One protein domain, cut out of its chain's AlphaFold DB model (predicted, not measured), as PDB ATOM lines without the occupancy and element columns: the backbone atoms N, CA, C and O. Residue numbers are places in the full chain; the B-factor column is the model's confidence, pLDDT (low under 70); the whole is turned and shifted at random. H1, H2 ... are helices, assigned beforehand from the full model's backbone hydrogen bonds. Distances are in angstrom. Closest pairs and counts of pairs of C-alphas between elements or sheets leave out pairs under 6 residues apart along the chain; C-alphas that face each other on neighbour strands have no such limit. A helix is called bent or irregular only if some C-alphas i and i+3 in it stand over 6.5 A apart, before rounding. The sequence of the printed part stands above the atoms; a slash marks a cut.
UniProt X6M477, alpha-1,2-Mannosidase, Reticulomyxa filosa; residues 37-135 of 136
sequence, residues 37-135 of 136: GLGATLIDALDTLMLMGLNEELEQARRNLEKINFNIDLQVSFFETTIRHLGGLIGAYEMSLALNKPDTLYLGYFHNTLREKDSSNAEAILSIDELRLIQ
ATOM      1  N   GLY A  37     -53.936  31.016 -47.965       73.88
ATOM      2  CA  GLY A  37     -52.756  31.568 -48.633       73.88
ATOM      3  C   GLY A  37     -51.590  30.585 -48.642       73.88
ATOM      4  O   GLY A  37     -50.428  30.982 -48.585       73.88
ATOM      5  N   LEU A  38     -51.917  29.293 -48.678       79.62
ATOM      6  CA  LEU A  38     -50.986  28.169 -48.607       79.62
ATOM      7  C   LEU A  38     -50.719  27.554 -49.988       79.62
ATOM      8  O   LEU A  38     -50.166  26.461 -50.099       79.62
ATOM      9  N   GLY A  39     -51.064  28.284 -51.050       85.81
ATOM     10  CA  GLY A  39     -50.707  27.941 -52.418       85.81
ATOM     11  C   GLY A  39     -51.551  26.812 -52.994       85.81
ATOM     12  O   GLY A  39     -51.016  25.992 -53.734       85.81
ATOM     13  N   ALA A  40     -52.855  26.769 -52.702       87.38
ATOM     14  CA  ALA A  40     -53.761  25.718 -53.177       87.38
ATOM     15  C   ALA A  40     -53.614  25.396 -54.682       87.38
ATOM     16  O   ALA A  40     -53.368  24.249 -55.037       87.38
ATOM     17  N   THR A  41     -53.659  26.400 -55.573       91.00
ATOM     18  CA  THR A  41     -53.468  26.196 -57.029       91.00
ATOM     19  C   THR A  41     -52.072  25.679 -57.376       91.00
ATOM     20  O   THR A  41     -51.919  24.924 -58.333       91.00
ATOM     21  N   LEU A  42     -51.037  26.082 -56.630       93.19
ATOM     22  CA  LEU A  42     -49.685  25.565 -56.836       93.19
ATOM     23  C   LEU A  42     -49.631  24.070 -56.519       93.19
ATOM     24  O   LEU A  42     -49.048  23.325 -57.300       93.19
ATOM     25  N   ILE A  43     -50.232  23.655 -55.402       92.38
ATOM     26  CA  ILE A  43     -50.239  22.261 -54.946       92.38
ATOM     27  C   ILE A  43     -51.086  21.393 -55.882       92.38
ATOM     28  O   ILE A  43     -50.588  20.378 -56.366       92.38
ATOM     29  N   ASP A  44     -52.301  21.837 -56.217       93.19
ATOM     30  CA  ASP A  44     -53.221  21.144 -57.133       93.19
ATOM     31  C   ASP A  44     -52.622  20.945 -58.541       93.19
ATOM     32  O   ASP A  44     -53.072  20.089 -59.295       93.19
ATOM     33  N   ALA A  45     -51.633  21.752 -58.938       95.12
ATOM     34  CA  ALA A  45     -51.025  21.680 -60.264       95.12
ATOM     35  C   ALA A  45     -49.827  20.717 -60.356       95.12
ATOM     36  O   ALA A  45     -49.387  20.424 -61.470       95.12
ATOM     37  N   LEU A  46     -49.262  20.253 -59.235       95.19
ATOM     38  CA  LEU A  46     -47.994  19.508 -59.219       95.19
ATOM     39  C   LEU A  46     -48.055  18.207 -60.026       95.19
ATOM     40  O   LEU A  46     -47.187  17.953 -60.862       95.19
ATOM     41  N   ASP A  47     -49.086  17.400 -59.799       94.00
ATOM     42  CA  ASP A  47     -49.292  16.127 -60.492       94.00
ATOM     43  C   ASP A  47     -49.566  16.326 -61.992       94.00
ATOM     44  O   ASP A  47     -49.077  15.572 -62.831       94.00
ATOM     45  N   THR A  48     -50.272  17.395 -62.353       94.69
ATOM     46  CA  THR A  48     -50.618  17.736 -63.730       94.69
ATOM     47  C   THR A  48     -49.391  18.235 -64.485       94.69
ATOM     48  O   THR A  48     -49.174  17.853 -65.636       94.69
ATOM     49  N   LEU A  49     -48.538  19.036 -63.840       96.00
ATOM     50  CA  LEU A  49     -47.246  19.454 -64.387       96.00
ATOM     51  C   LEU A  49     -46.354  18.242 -64.690       96.00
ATOM     52  O   LEU A  49     -45.758  18.179 -65.768       96.00
ATOM     53  N   MET A  50     -46.321  17.257 -63.787       95.06
ATOM     54  CA  MET A  50     -45.630  15.984 -64.005       95.06
ATOM     55  C   MET A  50     -46.243  15.185 -65.160       95.06
ATOM     56  O   MET A  50     -45.520  14.775 -66.069       95.06
ATOM     57  N   LEU A  51     -47.568  15.011 -65.158       93.94
ATOM     58  CA  LEU A  51     -48.306  14.262 -66.175       93.94
ATOM     59  C   LEU A  51     -48.091  14.835 -67.580       93.94
ATOM     60  O   LEU A  51     -47.984  14.094 -68.555       93.94
ATOM     61  N   MET A  52     -48.020  16.163 -67.688       94.75
ATOM     62  CA  MET A  52     -47.819  16.871 -68.950       94.75
ATOM     63  C   MET A  52     -46.342  17.019 -69.350       94.75
ATOM     64  O   MET A  52     -46.067  17.544 -70.430       94.75
ATOM     65  N   GLY A  53     -45.392  16.584 -68.514       94.69
ATOM     66  CA  GLY A  53     -43.955  16.699 -68.780       94.69
ATOM     67  C   GLY A  53     -43.423  18.139 -68.770       94.69
ATOM     68  O   GLY A  53     -42.398  18.422 -69.393       94.69
ATOM     69  N   LEU A  54     -44.109  19.053 -68.078       96.06
ATOM     70  CA  LEU A  54     -43.756  20.471 -67.964       96.06
ATOM     71  C   LEU A  54     -42.687  20.665 -66.877       96.06
ATOM     72  O   LEU A  54     -42.956  21.159 -65.784       96.06
ATOM     73  N   ASN A  55     -41.468  20.191 -67.154       94.44
ATOM     74  CA  ASN A  55     -40.407  20.084 -66.145       94.44
ATOM     75  C   ASN A  55     -39.922  21.449 -65.624       94.44
ATOM     76  O   ASN A  55     -39.631  21.575 -64.439       94.44
ATOM     77  N   GLU A  56     -39.832  22.477 -66.473       95.75
ATOM     78  CA  GLU A  56     -39.370  23.809 -66.048       95.75
ATOM     79  C   GLU A  56     -40.367  24.463 -65.082       95.75
ATOM     80  O   GLU A  56     -39.992  25.017 -64.043       95.75
ATOM     81  N   GLU A  57     -41.651  24.348 -65.409       95.81
ATOM     82  CA  GLU A  57     -42.766  24.782 -64.583       95.81
ATOM     83  C   GLU A  57     -42.855  23.992 -63.276       95.81
ATOM     84  O   GLU A  57     -43.061  24.592 -62.219       95.81
ATOM     85  N   LEU A  58     -42.649  22.672 -63.326       95.12
ATOM     86  CA  LEU A  58     -42.597  21.820 -62.140       95.12
ATOM     87  C   LEU A  58     -41.482  22.271 -61.193       95.12
ATOM     88  O   LEU A  58     -41.724  22.475 -60.006       95.12
ATOM     89  N   GLU A  59     -40.279  22.514 -61.710       94.56
ATOM     90  CA  GLU A  59     -39.159  23.017 -60.912       94.56
ATOM     91  C   GLU A  59     -39.445  24.399 -60.309       94.56
ATOM     92  O   GLU A  59     -39.064  24.693 -59.172       94.56
ATOM     93  N   GLN A  60     -40.152  25.266 -61.036       94.38
ATOM     94  CA  GLN A  60     -40.622  26.533 -60.485       94.38
ATOM     95  C   GLN A  60     -41.643  26.324 -59.361       94.38
ATOM     96  O   GLN A  60     -41.543  26.997 -58.332       94.38
ATOM     97  N   ALA A  61     -42.607  25.420 -59.537       93.62
ATOM     98  CA  ALA A  61     -43.616  25.103 -58.532       93.62
ATOM     99  C   ALA A  61     -42.958  24.585 -57.246       93.62
ATOM    100  O   ALA A  61     -43.205  25.129 -56.172       93.62
ATOM    101  N   ARG A  62     -42.025  23.633 -57.363       92.75
ATOM    102  CA  ARG A  62     -41.262  23.067 -56.238       92.75
ATOM    103  C   ARG A  62     -40.518  24.127 -55.430       92.75
ATOM    104  O   ARG A  62     -40.695  24.213 -54.219       92.75
ATOM    105  N   ARG A  63     -39.771  25.013 -56.099       91.69
ATOM    106  CA  ARG A  63     -39.057  26.120 -55.430       91.69
ATOM    107  C   ARG A  63     -39.979  27.079 -54.681       91.69
ATOM    108  O   ARG A  63     -39.522  27.785 -53.786       91.69
ATOM    109  N   ASN A  64     -41.235  27.205 -55.103       90.38
ATOM    110  CA  ASN A  64     -42.209  28.041 -54.409       90.38
ATOM    111  C   ASN A  64     -42.906  27.274 -53.282       90.38
ATOM    112  O   ASN A  64     -43.118  27.871 -52.234       90.38
ATOM    113  N   LEU A  65     -43.154  25.972 -53.444       89.25
ATOM    114  CA  LEU A  65     -43.648  25.092 -52.382       89.25
ATOM    115  C   LEU A  65     -42.720  25.109 -51.155       89.25
ATOM    116  O   LEU A  65     -43.182  25.220 -50.025       89.25
ATOM    117  N   GLU A  66     -41.401  25.093 -51.368       87.25
ATOM    118  CA  GLU A  66     -40.371  25.205 -50.311       87.25
ATOM    119  C   GLU A  66     -40.454  26.487 -49.482       87.25
ATOM    120  O   GLU A  66     -39.964  26.525 -48.355       87.25
ATOM    121  N   LYS A  67     -41.089  27.535 -50.008       85.31
ATOM    122  CA  LYS A  67     -41.220  28.825 -49.323       85.31
ATOM    123  C   LYS A  67     -42.506  28.942 -48.512       85.31
ATOM    124  O   LYS A  67     -42.646  29.912 -47.768       85.31
ATOM    125  N   ILE A  68     -43.448  28.014 -48.671       81.69
ATOM    126  CA  ILE A  68     -44.734  28.069 -47.976       81.69
ATOM    127  C   ILE A  68     -44.527  27.616 -46.532       81.69
ATOM    128  O   ILE A  68     -44.086  26.497 -46.270       81.69
ATOM    129  N   ASN A  69     -44.847  28.502 -45.586       75.88
ATOM    130  CA  ASN A  69     -44.848  28.167 -44.171       75.88
ATOM    131  C   ASN A  69     -46.236  27.669 -43.756       75.88
ATOM    132  O   ASN A  69     -47.168  28.459 -43.634       75.88
ATOM    133  N   PHE A  70     -46.345  26.368 -43.502       72.38
ATOM    134  CA  PHE A  70     -47.573  25.727 -43.025       72.38
ATOM    135  C   PHE A  70     -47.743  25.793 -41.503       72.38
ATOM    136  O   PHE A  70     -48.823  25.497 -41.002       72.38
ATOM    137  N   ASN A  71     -46.697  26.190 -40.770       70.88
ATOM    138  CA  ASN A  71     -46.774  26.459 -39.339       70.88
ATOM    139  C   ASN A  71     -47.263  27.896 -39.123       70.88
ATOM    140  O   ASN A  71     -46.484  28.815 -38.844       70.88
ATOM    141  N   ILE A  72     -48.554  28.093 -39.371       67.38
ATOM    142  CA  ILE A  72     -49.255  29.348 -39.129       67.38
ATOM    143  C   ILE A  72     -50.580  29.051 -38.432       67.38
ATOM    144  O   ILE A  72     -51.321  28.153 -38.829       67.38
ATOM    145  N   ASP A  73     -50.888  29.828 -37.397       65.38
ATOM    146  CA  ASP A  73     -52.189  29.772 -36.738       65.38
ATOM    147  C   ASP A  73     -53.211  30.516 -37.601       65.38
ATOM    148  O   ASP A  73     -53.300  31.749 -37.590       65.38
ATOM    149  N   LEU A  74     -53.920  29.756 -38.436       66.75
ATOM    150  CA  LEU A  74     -54.881  30.287 -39.386       66.75
ATOM    151  C   LEU A  74     -56.191  29.503 -39.332       66.75
ATOM    152  O   LEU A  74     -56.213  28.272 -39.328       66.75
ATOM    153  N   GLN A  75     -57.312  30.225 -39.359       63.81
ATOM    154  CA  GLN A  75     -58.619  29.600 -39.527       63.81
ATOM    155  C   GLN A  75     -58.836  29.235 -40.995       63.81
ATOM    156  O   GLN A  75     -59.204  30.079 -41.811       63.81
ATOM    157  N   VAL A  76     -58.610  27.962 -41.313       70.94
ATOM    158  CA  VAL A  76     -58.827  27.375 -42.641       70.94
ATOM    159  C   VAL A  76     -59.955  26.350 -42.618       70.94
ATOM    160  O   VAL A  76     -60.246  25.731 -41.592       70.94
ATOM    161  N   SER A  77     -60.595  26.152 -43.771       77.44
ATOM    162  CA  SER A  77     -61.569  25.076 -43.948       77.44
ATOM    163  C   SER A  77     -60.860  23.725 -43.882       77.44
ATOM    164  O   SER A  77     -60.061  23.406 -44.757       77.44
ATOM    165  N   PHE A  78     -61.196  22.909 -42.878       72.81
ATOM    166  CA  PHE A  78     -60.661  21.551 -42.749       72.81
ATOM    167  C   PHE A  78     -60.883  20.730 -44.024       72.81
ATOM    168  O   PHE A  78     -59.953  20.104 -44.515       72.81
ATOM    169  N   PHE A  79     -62.089  20.795 -44.596       79.88
ATOM    170  CA  PHE A  79     -62.430  20.060 -45.810       79.88
ATOM    171  C   PHE A  79     -61.540  20.457 -46.998       79.88
ATOM    172  O   PHE A  79     -60.929  19.587 -47.612       79.88
ATOM    173  N   GLU A  80     -61.403  21.758 -47.276       76.38
ATOM    174  CA  GLU A  80     -60.589  22.257 -48.398       76.38
ATOM    175  C   GLU A  80     -59.097  21.975 -48.195       76.38
ATOM    176  O   GLU A  80     -58.398  21.570 -49.124       76.38
ATOM    177  N   THR A  81     -58.594  22.139 -46.969       77.88
ATOM    178  CA  THR A  81     -57.205  21.800 -46.642       77.88
ATOM    179  C   THR A  81     -56.946  20.305 -46.838       77.88
ATOM    180  O   THR A  81     -55.918  19.937 -47.406       77.88
ATOM    181  N   THR A  82     -57.880  19.435 -46.450       81.88
ATOM    182  CA  THR A  82     -57.758  17.989 -46.668       81.88
ATOM    183  C   THR A  82     -57.757  17.632 -48.155       81.88
ATOM    184  O   THR A  82     -56.867  16.915 -48.602       81.88
ATOM    185  N   ILE A  83     -58.719  18.109 -48.946       86.19
ATOM    186  CA  ILE A  83     -58.826  17.645 -50.338       86.19
ATOM    187  C   ILE A  83     -57.813  18.315 -51.278       86.19
ATOM    188  O   ILE A  83     -57.307  17.638 -52.166       86.19
ATOM    189  N   ARG A  84     -57.479  19.600 -51.075       85.94
ATOM    190  CA  ARG A  84     -56.568  20.350 -51.964       85.94
ATOM    191  C   ARG A  84     -55.110  20.209 -51.542       85.94
ATOM    192  O   ARG A  84     -54.266  19.780 -52.316       85.94
ATOM    193  N   HIS A  85     -54.802  20.509 -50.278       85.69
ATOM    194  CA  HIS A  85     -53.408  20.518 -49.821       85.69
ATOM    195  C   HIS A  85     -52.920  19.102 -49.556       85.69
ATOM    196  O   HIS A  85     -51.959  18.650 -50.169       85.69
ATOM    197  N   LEU A  86     -53.602  18.385 -48.661       85.19
ATOM    198  CA  LEU A  86     -53.199  17.027 -48.319       85.19
ATOM    199  C   LEU A  86     -53.370  16.080 -49.517       85.19
ATOM    200  O   LEU A  86     -52.431  15.369 -49.869       85.19
ATOM    201  N   GLY A  87     -54.535  16.111 -50.167       88.75
ATOM    202  CA  GLY A  87     -54.801  15.321 -51.369       88.75
ATOM    203  C   GLY A  87     -53.816  15.612 -52.503       88.75
ATOM    204  O   GLY A  87     -53.246  14.672 -53.055       88.75
ATOM    205  N   GLY A  88     -53.550  16.887 -52.804       90.75
ATOM    206  CA  GLY A  88     -52.622  17.277 -53.868       90.75
ATOM    207  C   GLY A  88     -51.164  16.906 -53.579       90.75
ATOM    208  O   GLY A  88     -50.468  16.427 -54.471       90.75
ATOM    209  N   LEU A  89     -50.700  17.036 -52.330       91.00
ATOM    210  CA  LEU A  89     -49.344  16.622 -51.942       91.00
ATOM    211  C   LEU A  89     -49.156  15.102 -52.013       91.00
ATOM    212  O   LEU A  89     -48.149  14.636 -52.548       91.00
ATOM    213  N   ILE A  90     -50.127  14.320 -51.527       90.31
ATOM    214  CA  ILE A  90     -50.097  12.857 -51.668       90.31
ATOM    215  C   ILE A  90     -50.154  12.474 -53.151       90.31
ATOM    216  O   ILE A  90     -49.348  11.665 -53.602       90.31
ATOM    217  N   GLY A  91     -51.046  13.090 -53.931       91.75
ATOM    218  CA  GLY A  91     -51.160  12.848 -55.370       91.75
ATOM    219  C   GLY A  91     -49.861  13.140 -56.126       91.75
ATOM    220  O   GLY A  91     -49.428  12.334 -56.947       91.75
ATOM    221  N   ALA A  92     -49.183  14.242 -55.797       92.44
ATOM    222  CA  ALA A  92     -47.881  14.581 -56.363       92.44
ATOM    223  C   ALA A  92     -46.794  13.560 -55.986       92.44
ATOM    224  O   ALA A  92     -45.974  13.194 -56.831       92.44
ATOM    225  N   TYR A  93     -46.798  13.065 -54.744       91.38
ATOM    226  CA  TYR A  93     -45.883  12.007 -54.318       91.38
ATOM    227  C   TYR A  93     -46.111  10.708 -55.099       91.38
ATOM    228  O   TYR A  93     -45.169  10.180 -55.693       91.38
ATOM    229  N   GLU A  94     -47.355  10.237 -55.169       90.62
ATOM    230  CA  GLU A  94     -47.729   9.030 -55.914       90.62
ATOM    231  C   GLU A  94     -47.402   9.158 -57.411       90.62
ATOM    232  O   GLU A  94     -46.850   8.238 -58.015       90.62
ATOM    233  N   MET A  95     -47.640  10.327 -58.016       93.12
ATOM    234  CA  MET A  95     -47.251  10.590 -59.404       93.12
ATOM    235  C   MET A  95     -45.725  10.539 -59.587       93.12
ATOM    236  O   MET A  95     -45.231   9.964 -60.559       93.12
ATOM    237  N   SER A  96     -44.954  11.085 -58.642       91.12
ATOM    238  CA  SER A  96     -43.487  11.019 -58.677       91.12
ATOM    239  C   SER A  96     -42.972   9.571 -58.621       91.12
ATOM    240  O   SER A  96     -42.044   9.209 -59.354       91.12
ATOM    241  N   LEU A  97     -43.627   8.714 -57.824       90.56
ATOM    242  CA  LEU A  97     -43.356   7.277 -57.764       90.56
ATOM    243  C   LEU A  97     -43.688   6.593 -59.090       90.56
ATOM    244  O   LEU A  97     -42.843   5.880 -59.633       90.56
ATOM    245  N   ALA A  98     -44.871   6.857 -59.650       91.00
ATOM    246  CA  ALA A  98     -45.311   6.286 -60.924       91.00
ATOM    247  C   ALA A  98     -44.364   6.631 -62.090       91.00
ATOM    248  O   ALA A  98     -44.195   5.842 -63.021       91.00
ATOM    249  N   LEU A  99     -43.700   7.789 -62.025       91.50
ATOM    250  CA  LEU A  99     -42.709   8.239 -63.006       91.50
ATOM    251  C   LEU A  99     -41.277   7.743 -62.726       91.50
ATOM    252  O   LEU A  99     -40.352   8.150 -63.434       91.50
ATOM    253  N   ASN A 100     -41.072   6.872 -61.729       90.38
ATOM    254  CA  ASN A 100     -39.760   6.402 -61.262       90.38
ATOM    255  C   ASN A 100     -38.800   7.546 -60.875       90.38
ATOM    256  O   ASN A 100     -37.584   7.453 -61.065       90.38
ATOM    257  N   LYS A 101     -39.347   8.642 -60.340       88.00
ATOM    258  CA  LYS A 101     -38.607   9.804 -59.833       88.00
ATOM    259  C   LYS A 101     -39.141  10.175 -58.443       88.00
ATOM    260  O   LYS A 101     -39.714  11.253 -58.299       88.00
ATOM    261  N   PRO A 102     -39.011   9.279 -57.444       83.69
ATOM    262  CA  PRO A 102     -39.583   9.493 -56.121       83.69
ATOM    263  C   PRO A 102     -39.074  10.793 -55.519       83.69
ATOM    264  O   PRO A 102     -37.862  11.012 -55.458       83.69
ATOM    265  N   ASP A 103     -39.999  11.612 -55.026       81.12
ATOM    266  CA  ASP A 103     -39.635  12.872 -54.408       81.12
ATOM    267  C   ASP A 103     -40.273  13.087 -53.044       81.12
ATOM    268  O   ASP A 103     -41.470  13.328 -52.902       81.12
ATOM    269  N   THR A 104     -39.439  13.023 -52.010       79.25
ATOM    270  CA  THR A 104     -39.884  13.168 -50.627       79.25
ATOM    271  C   THR A 104     -40.231  14.603 -50.259       79.25
ATOM    272  O   THR A 104     -40.803  14.796 -49.186       79.25
ATOM    273  N   LEU A 105     -39.954  15.587 -51.129       82.38
ATOM    274  CA  LEU A 105     -40.385  16.971 -50.949       82.38
ATOM    275  C   LEU A 105     -41.873  16.998 -50.591       82.38
ATOM    276  O   LEU A 105     -42.233  17.556 -49.563       82.38
ATOM    277  N   TYR A 106     -42.710  16.287 -51.351       82.62
ATOM    278  CA  TYR A 106     -44.164  16.262 -51.175       82.62
ATOM    279  C   TYR A 106     -44.625  15.627 -49.850       82.62
ATOM    280  O   TYR A 106     -45.635  16.047 -49.289       82.62
ATOM    281  N   LEU A 107     -43.854  14.680 -49.298       74.94
ATOM    282  CA  LEU A 107     -44.138  14.043 -48.003       74.94
ATOM    283  C   LEU A 107     -43.603  14.832 -46.804       74.94
ATOM    284  O   LEU A 107     -44.197  14.791 -45.727       74.94
ATOM    285  N   GLY A 108     -42.493  15.559 -46.967       65.69
ATOM    286  CA  GLY A 108     -41.915  16.383 -45.901       65.69
ATOM    287  C   GLY A 108     -42.906  17.418 -45.355       65.69
ATOM    288  O   GLY A 108     -42.876  17.750 -44.170       65.69
ATOM    289  N   TYR A 109     -43.841  17.858 -46.197       59.84
ATOM    290  CA  TYR A 109     -44.924  18.767 -45.826       59.84
ATOM    291  C   TYR A 109     -45.993  18.127 -44.937       59.84
ATOM    292  O   TYR A 109     -46.452  18.772 -44.000       59.84
ATOM    293  N   PHE A 110     -46.333  16.854 -45.157       56.62
ATOM    294  CA  PHE A 110     -47.317  16.123 -44.348       56.62
ATOM    295  C   PHE A 110     -46.891  16.007 -42.883       56.62
ATOM    296  O   PHE A 110     -47.670  16.253 -41.962       56.62
ATOM    297  N   HIS A 111     -45.616  15.686 -42.666       53.53
ATOM    298  CA  HIS A 111     -45.066  15.459 -41.335       53.53
ATOM    299  C   HIS A 111     -45.026  16.739 -40.477       53.53
ATOM    300  O   HIS A 111     -45.233  16.684 -39.264       53.53
ATOM    301  N   ASN A 112     -44.800  17.903 -41.092       48.00
ATOM    302  CA  ASN A 112     -44.731  19.178 -40.372       48.00
ATOM    303  C   ASN A 112     -46.114  19.711 -39.968       48.00
ATOM    304  O   ASN A 112     -46.228  20.343 -38.923       48.00
ATOM    305  N   THR A 113     -47.165  19.418 -40.737       47.12
ATOM    306  CA  THR A 113     -48.539  19.841 -40.416       47.12
ATOM    307  C   THR A 113     -49.161  19.035 -39.266       47.12
ATOM    308  O   THR A 113     -50.003  19.556 -38.537       47.12
ATOM    309  N   LEU A 114     -48.749  17.778 -39.059       46.44
ATOM    310  CA  LEU A 114     -49.344  16.897 -38.040       46.44
ATOM    311  C   LEU A 114     -48.676  16.988 -36.669       46.44
ATOM    312  O   LEU A 114     -49.340  16.803 -35.652       46.44
ATOM    313  N   ARG A 115     -47.390  17.357 -36.620       44.06
ATOM    314  CA  ARG A 115     -46.629  17.443 -35.366       44.06
ATOM    315  C   ARG A 115     -47.175  18.485 -34.380       44.06
ATOM    316  O   ARG A 115     -46.898  18.388 -33.190       44.06
ATOM    317  N   GLU A 116     -47.939  19.473 -34.846       41.19
ATOM    318  CA  GLU A 116     -48.501  20.518 -33.978       41.19
ATOM    319  C   GLU A 116     -49.901  20.197 -33.446       41.19
ATOM    320  O   GLU A 116     -50.254  20.639 -32.351       41.19
ATOM    321  N   LYS A 117     -50.692  19.376 -34.150       41.78
ATOM    322  CA  LYS A 117     -52.054  19.021 -33.709       41.78
ATOM    323  C   LYS A 117     -52.110  17.878 -32.690       41.78
ATOM    324  O   LYS A 117     -53.115  17.747 -31.989       41.78
ATOM    325  N   ASP A 118     -51.023  17.130 -32.524       40.81
ATOM    326  CA  ASP A 118     -50.969  15.931 -31.674       40.81
ATOM    327  C   ASP A 118     -50.848  16.203 -30.158       40.81
ATOM    328  O   ASP A 118     -50.706  15.289 -29.351       40.81
ATOM    329  N   SER A 119     -50.959  17.463 -29.721       41.25
ATOM    330  CA  SER A 119     -51.027  17.780 -28.284       41.25
ATOM    331  C   SER A 119     -52.413  17.525 -27.671       41.25
ATOM    332  O   SER A 119     -52.556  17.620 -26.453       41.25
ATOM    333  N   SER A 120     -53.458  17.283 -28.480       42.09
ATOM    334  CA  SER A 120     -54.832  17.254 -27.943       42.09
ATOM    335  C   SER A 120     -55.864  16.353 -28.625       42.09
ATOM    336  O   SER A 120     -56.882  16.105 -27.992       42.09
ATOM    337  N   ASN A 121     -55.647  15.814 -29.830       37.34
ATOM    338  CA  ASN A 121     -56.620  14.916 -30.472       37.34
ATOM    339  C   ASN A 121     -55.912  13.796 -31.239       37.34
ATOM    340  O   ASN A 121     -55.629  13.924 -32.427       37.34
ATOM    341  N   ALA A 122     -55.656  12.694 -30.538       39.47
ATOM    342  CA  ALA A 122     -55.204  11.446 -31.125       39.47
ATOM    343  C   ALA A 122     -56.384  10.756 -31.820       39.47
ATOM    344  O   ALA A 122     -57.049   9.928 -31.211       39.47
ATOM    345  N   GLU A 123     -56.671  11.115 -33.069       42.44
ATOM    346  CA  GLU A 123     -57.344  10.209 -34.001       42.44
ATOM    347  C   GLU A 123     -57.150  10.686 -35.446       42.44
ATOM    348  O   GLU A 123     -57.439  11.828 -35.793       42.44
ATOM    349  N   ALA A 124     -56.669   9.750 -36.266       44.91
ATOM    350  CA  ALA A 124     -56.233   9.885 -37.649       44.91
ATOM    351  C   ALA A 124     -54.938  10.690 -37.836       44.91
ATOM    352  O   ALA A 124     -54.944  11.915 -37.894       44.91
ATOM    353  N   ILE A 125     -53.838   9.972 -38.070       43.50
ATOM    354  CA  ILE A 125     -53.212   9.896 -39.395       43.50
ATOM    355  C   ILE A 125     -51.999   8.951 -39.328       43.50
ATOM    356  O   ILE A 125     -51.255   8.954 -38.353       43.50
ATOM    357  N   LEU A 126     -51.852   8.123 -40.368       45.41
ATOM    358  CA  LEU A 126     -50.873   7.042 -40.454       45.41
ATOM    359  C   LEU A 126     -49.460   7.508 -40.076       45.41
ATOM    360  O   LEU A 126     -48.911   8.434 -40.682       45.41
ATOM    361  N   SER A 127     -48.874   6.839 -39.086       45.66
ATOM    362  CA  SER A 127     -47.481   7.037 -38.687       45.66
ATOM    363  C   SER A 127     -46.547   6.732 -39.871       45.66
ATOM    364  O   SER A 127     -46.843   5.886 -40.715       45.66
ATOM    365  N   ILE A 128     -45.374   7.375 -39.930       44.28
ATOM    366  CA  ILE A 128     -44.302   7.028 -40.888       44.28
ATOM    367  C   ILE A 128     -43.972   5.523 -40.844       44.28
ATOM    368  O   ILE A 128     -43.595   4.944 -41.865       44.28
ATOM    369  N   ASP A 129     -44.148   4.877 -39.691       41.06
ATOM    370  CA  ASP A 129     -43.959   3.434 -39.547       41.06
ATOM    371  C   ASP A 129     -45.045   2.624 -40.275       41.06
ATOM    372  O   ASP A 129     -44.748   1.566 -40.827       41.06
ATOM    373  N   GLU A 130     -46.272   3.138 -40.381       44.47
ATOM    374  CA  GLU A 130     -47.349   2.506 -41.153       44.47
ATOM    375  C   GLU A 130     -47.154   2.690 -42.666       44.47
ATOM    376  O   GLU A 130     -47.423   1.768 -43.434       44.47
ATOM    377  N   LEU A 131     -46.583   3.817 -43.107       47.19
ATOM    378  CA  LEU A 131     -46.185   4.011 -44.511       47.19
ATOM    379  C   LEU A 131     -45.036   3.079 -44.930       47.19
ATOM    380  O   LEU A 131     -44.996   2.629 -46.073       47.19
ATOM    381  N   ARG A 132     -44.126   2.742 -44.007       42.44
ATOM    382  CA  ARG A 132     -43.079   1.730 -44.241       42.44
ATOM    383  C   ARG A 132     -43.632   0.303 -44.276       42.44
ATOM    384  O   ARG A 132     -43.110  -0.517 -45.022       42.44
ATOM    385  N   LEU A 133     -44.684   0.013 -43.509       40.19
ATOM    386  CA  LEU A 133     -45.349  -1.298 -43.478       40.19
ATOM    387  C   LEU A 133     -46.158  -1.610 -44.748       40.19
ATOM    388  O   LEU A 133     -46.320  -2.773 -45.089       40.19
ATOM    389  N   ILE A 134     -46.619  -0.596 -45.485       44.09
ATOM    390  CA  ILE A 134     -47.288  -0.779 -46.789       44.09
ATOM    391  C   ILE A 134     -46.270  -1.105 -47.911       44.09
ATOM    392  O   ILE A 134     -46.651  -1.508 -49.009       44.09
ATOM    393  N   GLN A 135     -44.965  -0.978 -47.637       44.91
ATOM    394  CA  GLN A 135     -43.869  -1.267 -48.570       44.91
ATOM    395  C   GLN A 135     -43.186  -2.636 -48.340       44.91
ATOM    396  O   GLN A 135     -42.137  -2.884 -48.940       44.91
TER     397      GLN A 135
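This is residues 37 to 135 of the 136 residues of the protein "alpha-1,2-Mannosidase" of Reticulomyxa filosa (UniProt X6M477). The long helix H4 is the core of this domain: H1 and H2 pack on part of it, and H5 folds back along it to make a helical hairpin. H3 folds back on H2 and also meets H1, while a loose tail beyond H5 ends in the small helix H6; residues 117 to 123 and 129 to 135 stick out. The printed part has 99 residues with six named helices, H1 to H6 in that order along the chain, and no named strand, and its class is all helix. It is compact, with a radius of gyration of the C-alphas of 14.0 A and spans of 42 by 34 by 20 A.

Find C-alpha 40 at (-53.761, 25.718, -53.177), where H1, residues 40 to 44, begins. After it come H2, residues 46 to 51, and H3, residues 55 to 65, which is 15.0 A long. Next find C-alpha 78 at (-60.661, 21.551, -42.749); from there H4 runs 28.3 A to residue 98. H4 is neither bent nor irregular, but only just: C-alphas 83 and 86 are 6.0 A apart. H5 follows with residues 105 to 114, 15.7 A long, and H6, residues 128 to 133, ends at C-alpha 133 at (-45.349, -1.298, -43.478).

Begin at H4, the hub, which touches three helices. With residues 84 to 89 alone it touches H1, and the closest C-alphas are those of Asp 44 and Gly 88, 5.1 A apart. With residues 88 to 96 alone it touches H2, closest at C-alphas Asp 47 and Ala 92, 4.6 A; the two run the same way at a steep tilt of 36 degrees, only just past shallow. With residues 86 to 93 alone it touches H5, closest at C-alphas Leu 89 and Tyr 106, 5.2 A, and this hairpin runs opposite ways at a shallow tilt of 32 degrees. H2 and H3 form a second hairpin, opposite ways at a shallow tilt of 14 degrees, with the C-alphas of Leu 49 and Leu 58 closest at 5.7 A. H1 and H3 only just touch, with 3 pairs of C-alphas within 8 A, the closest being Leu 42 and Ala 61 at 6.3 A. H3 and H5 are near each other, H3 and H4 are apart, and H6 touches no helix. In H1, H2, H3 and H6 every O i to N i+4 pair is within hydrogen-bond range; H4 has 15 of 17 and H5 has 3 of 6.

Look at Gly 53 and Ser 120 for the two C-alphas farthest apart, at 42.3 A. The printed part has no cut. The links H3 to H4, 12 residues, and H5 to H6, 13 residues, are long. In the B-factor column the mean pLDDT of the printed part is 74.9, with residues 72 to 75 and 108 to 135 of this predicted model under 70.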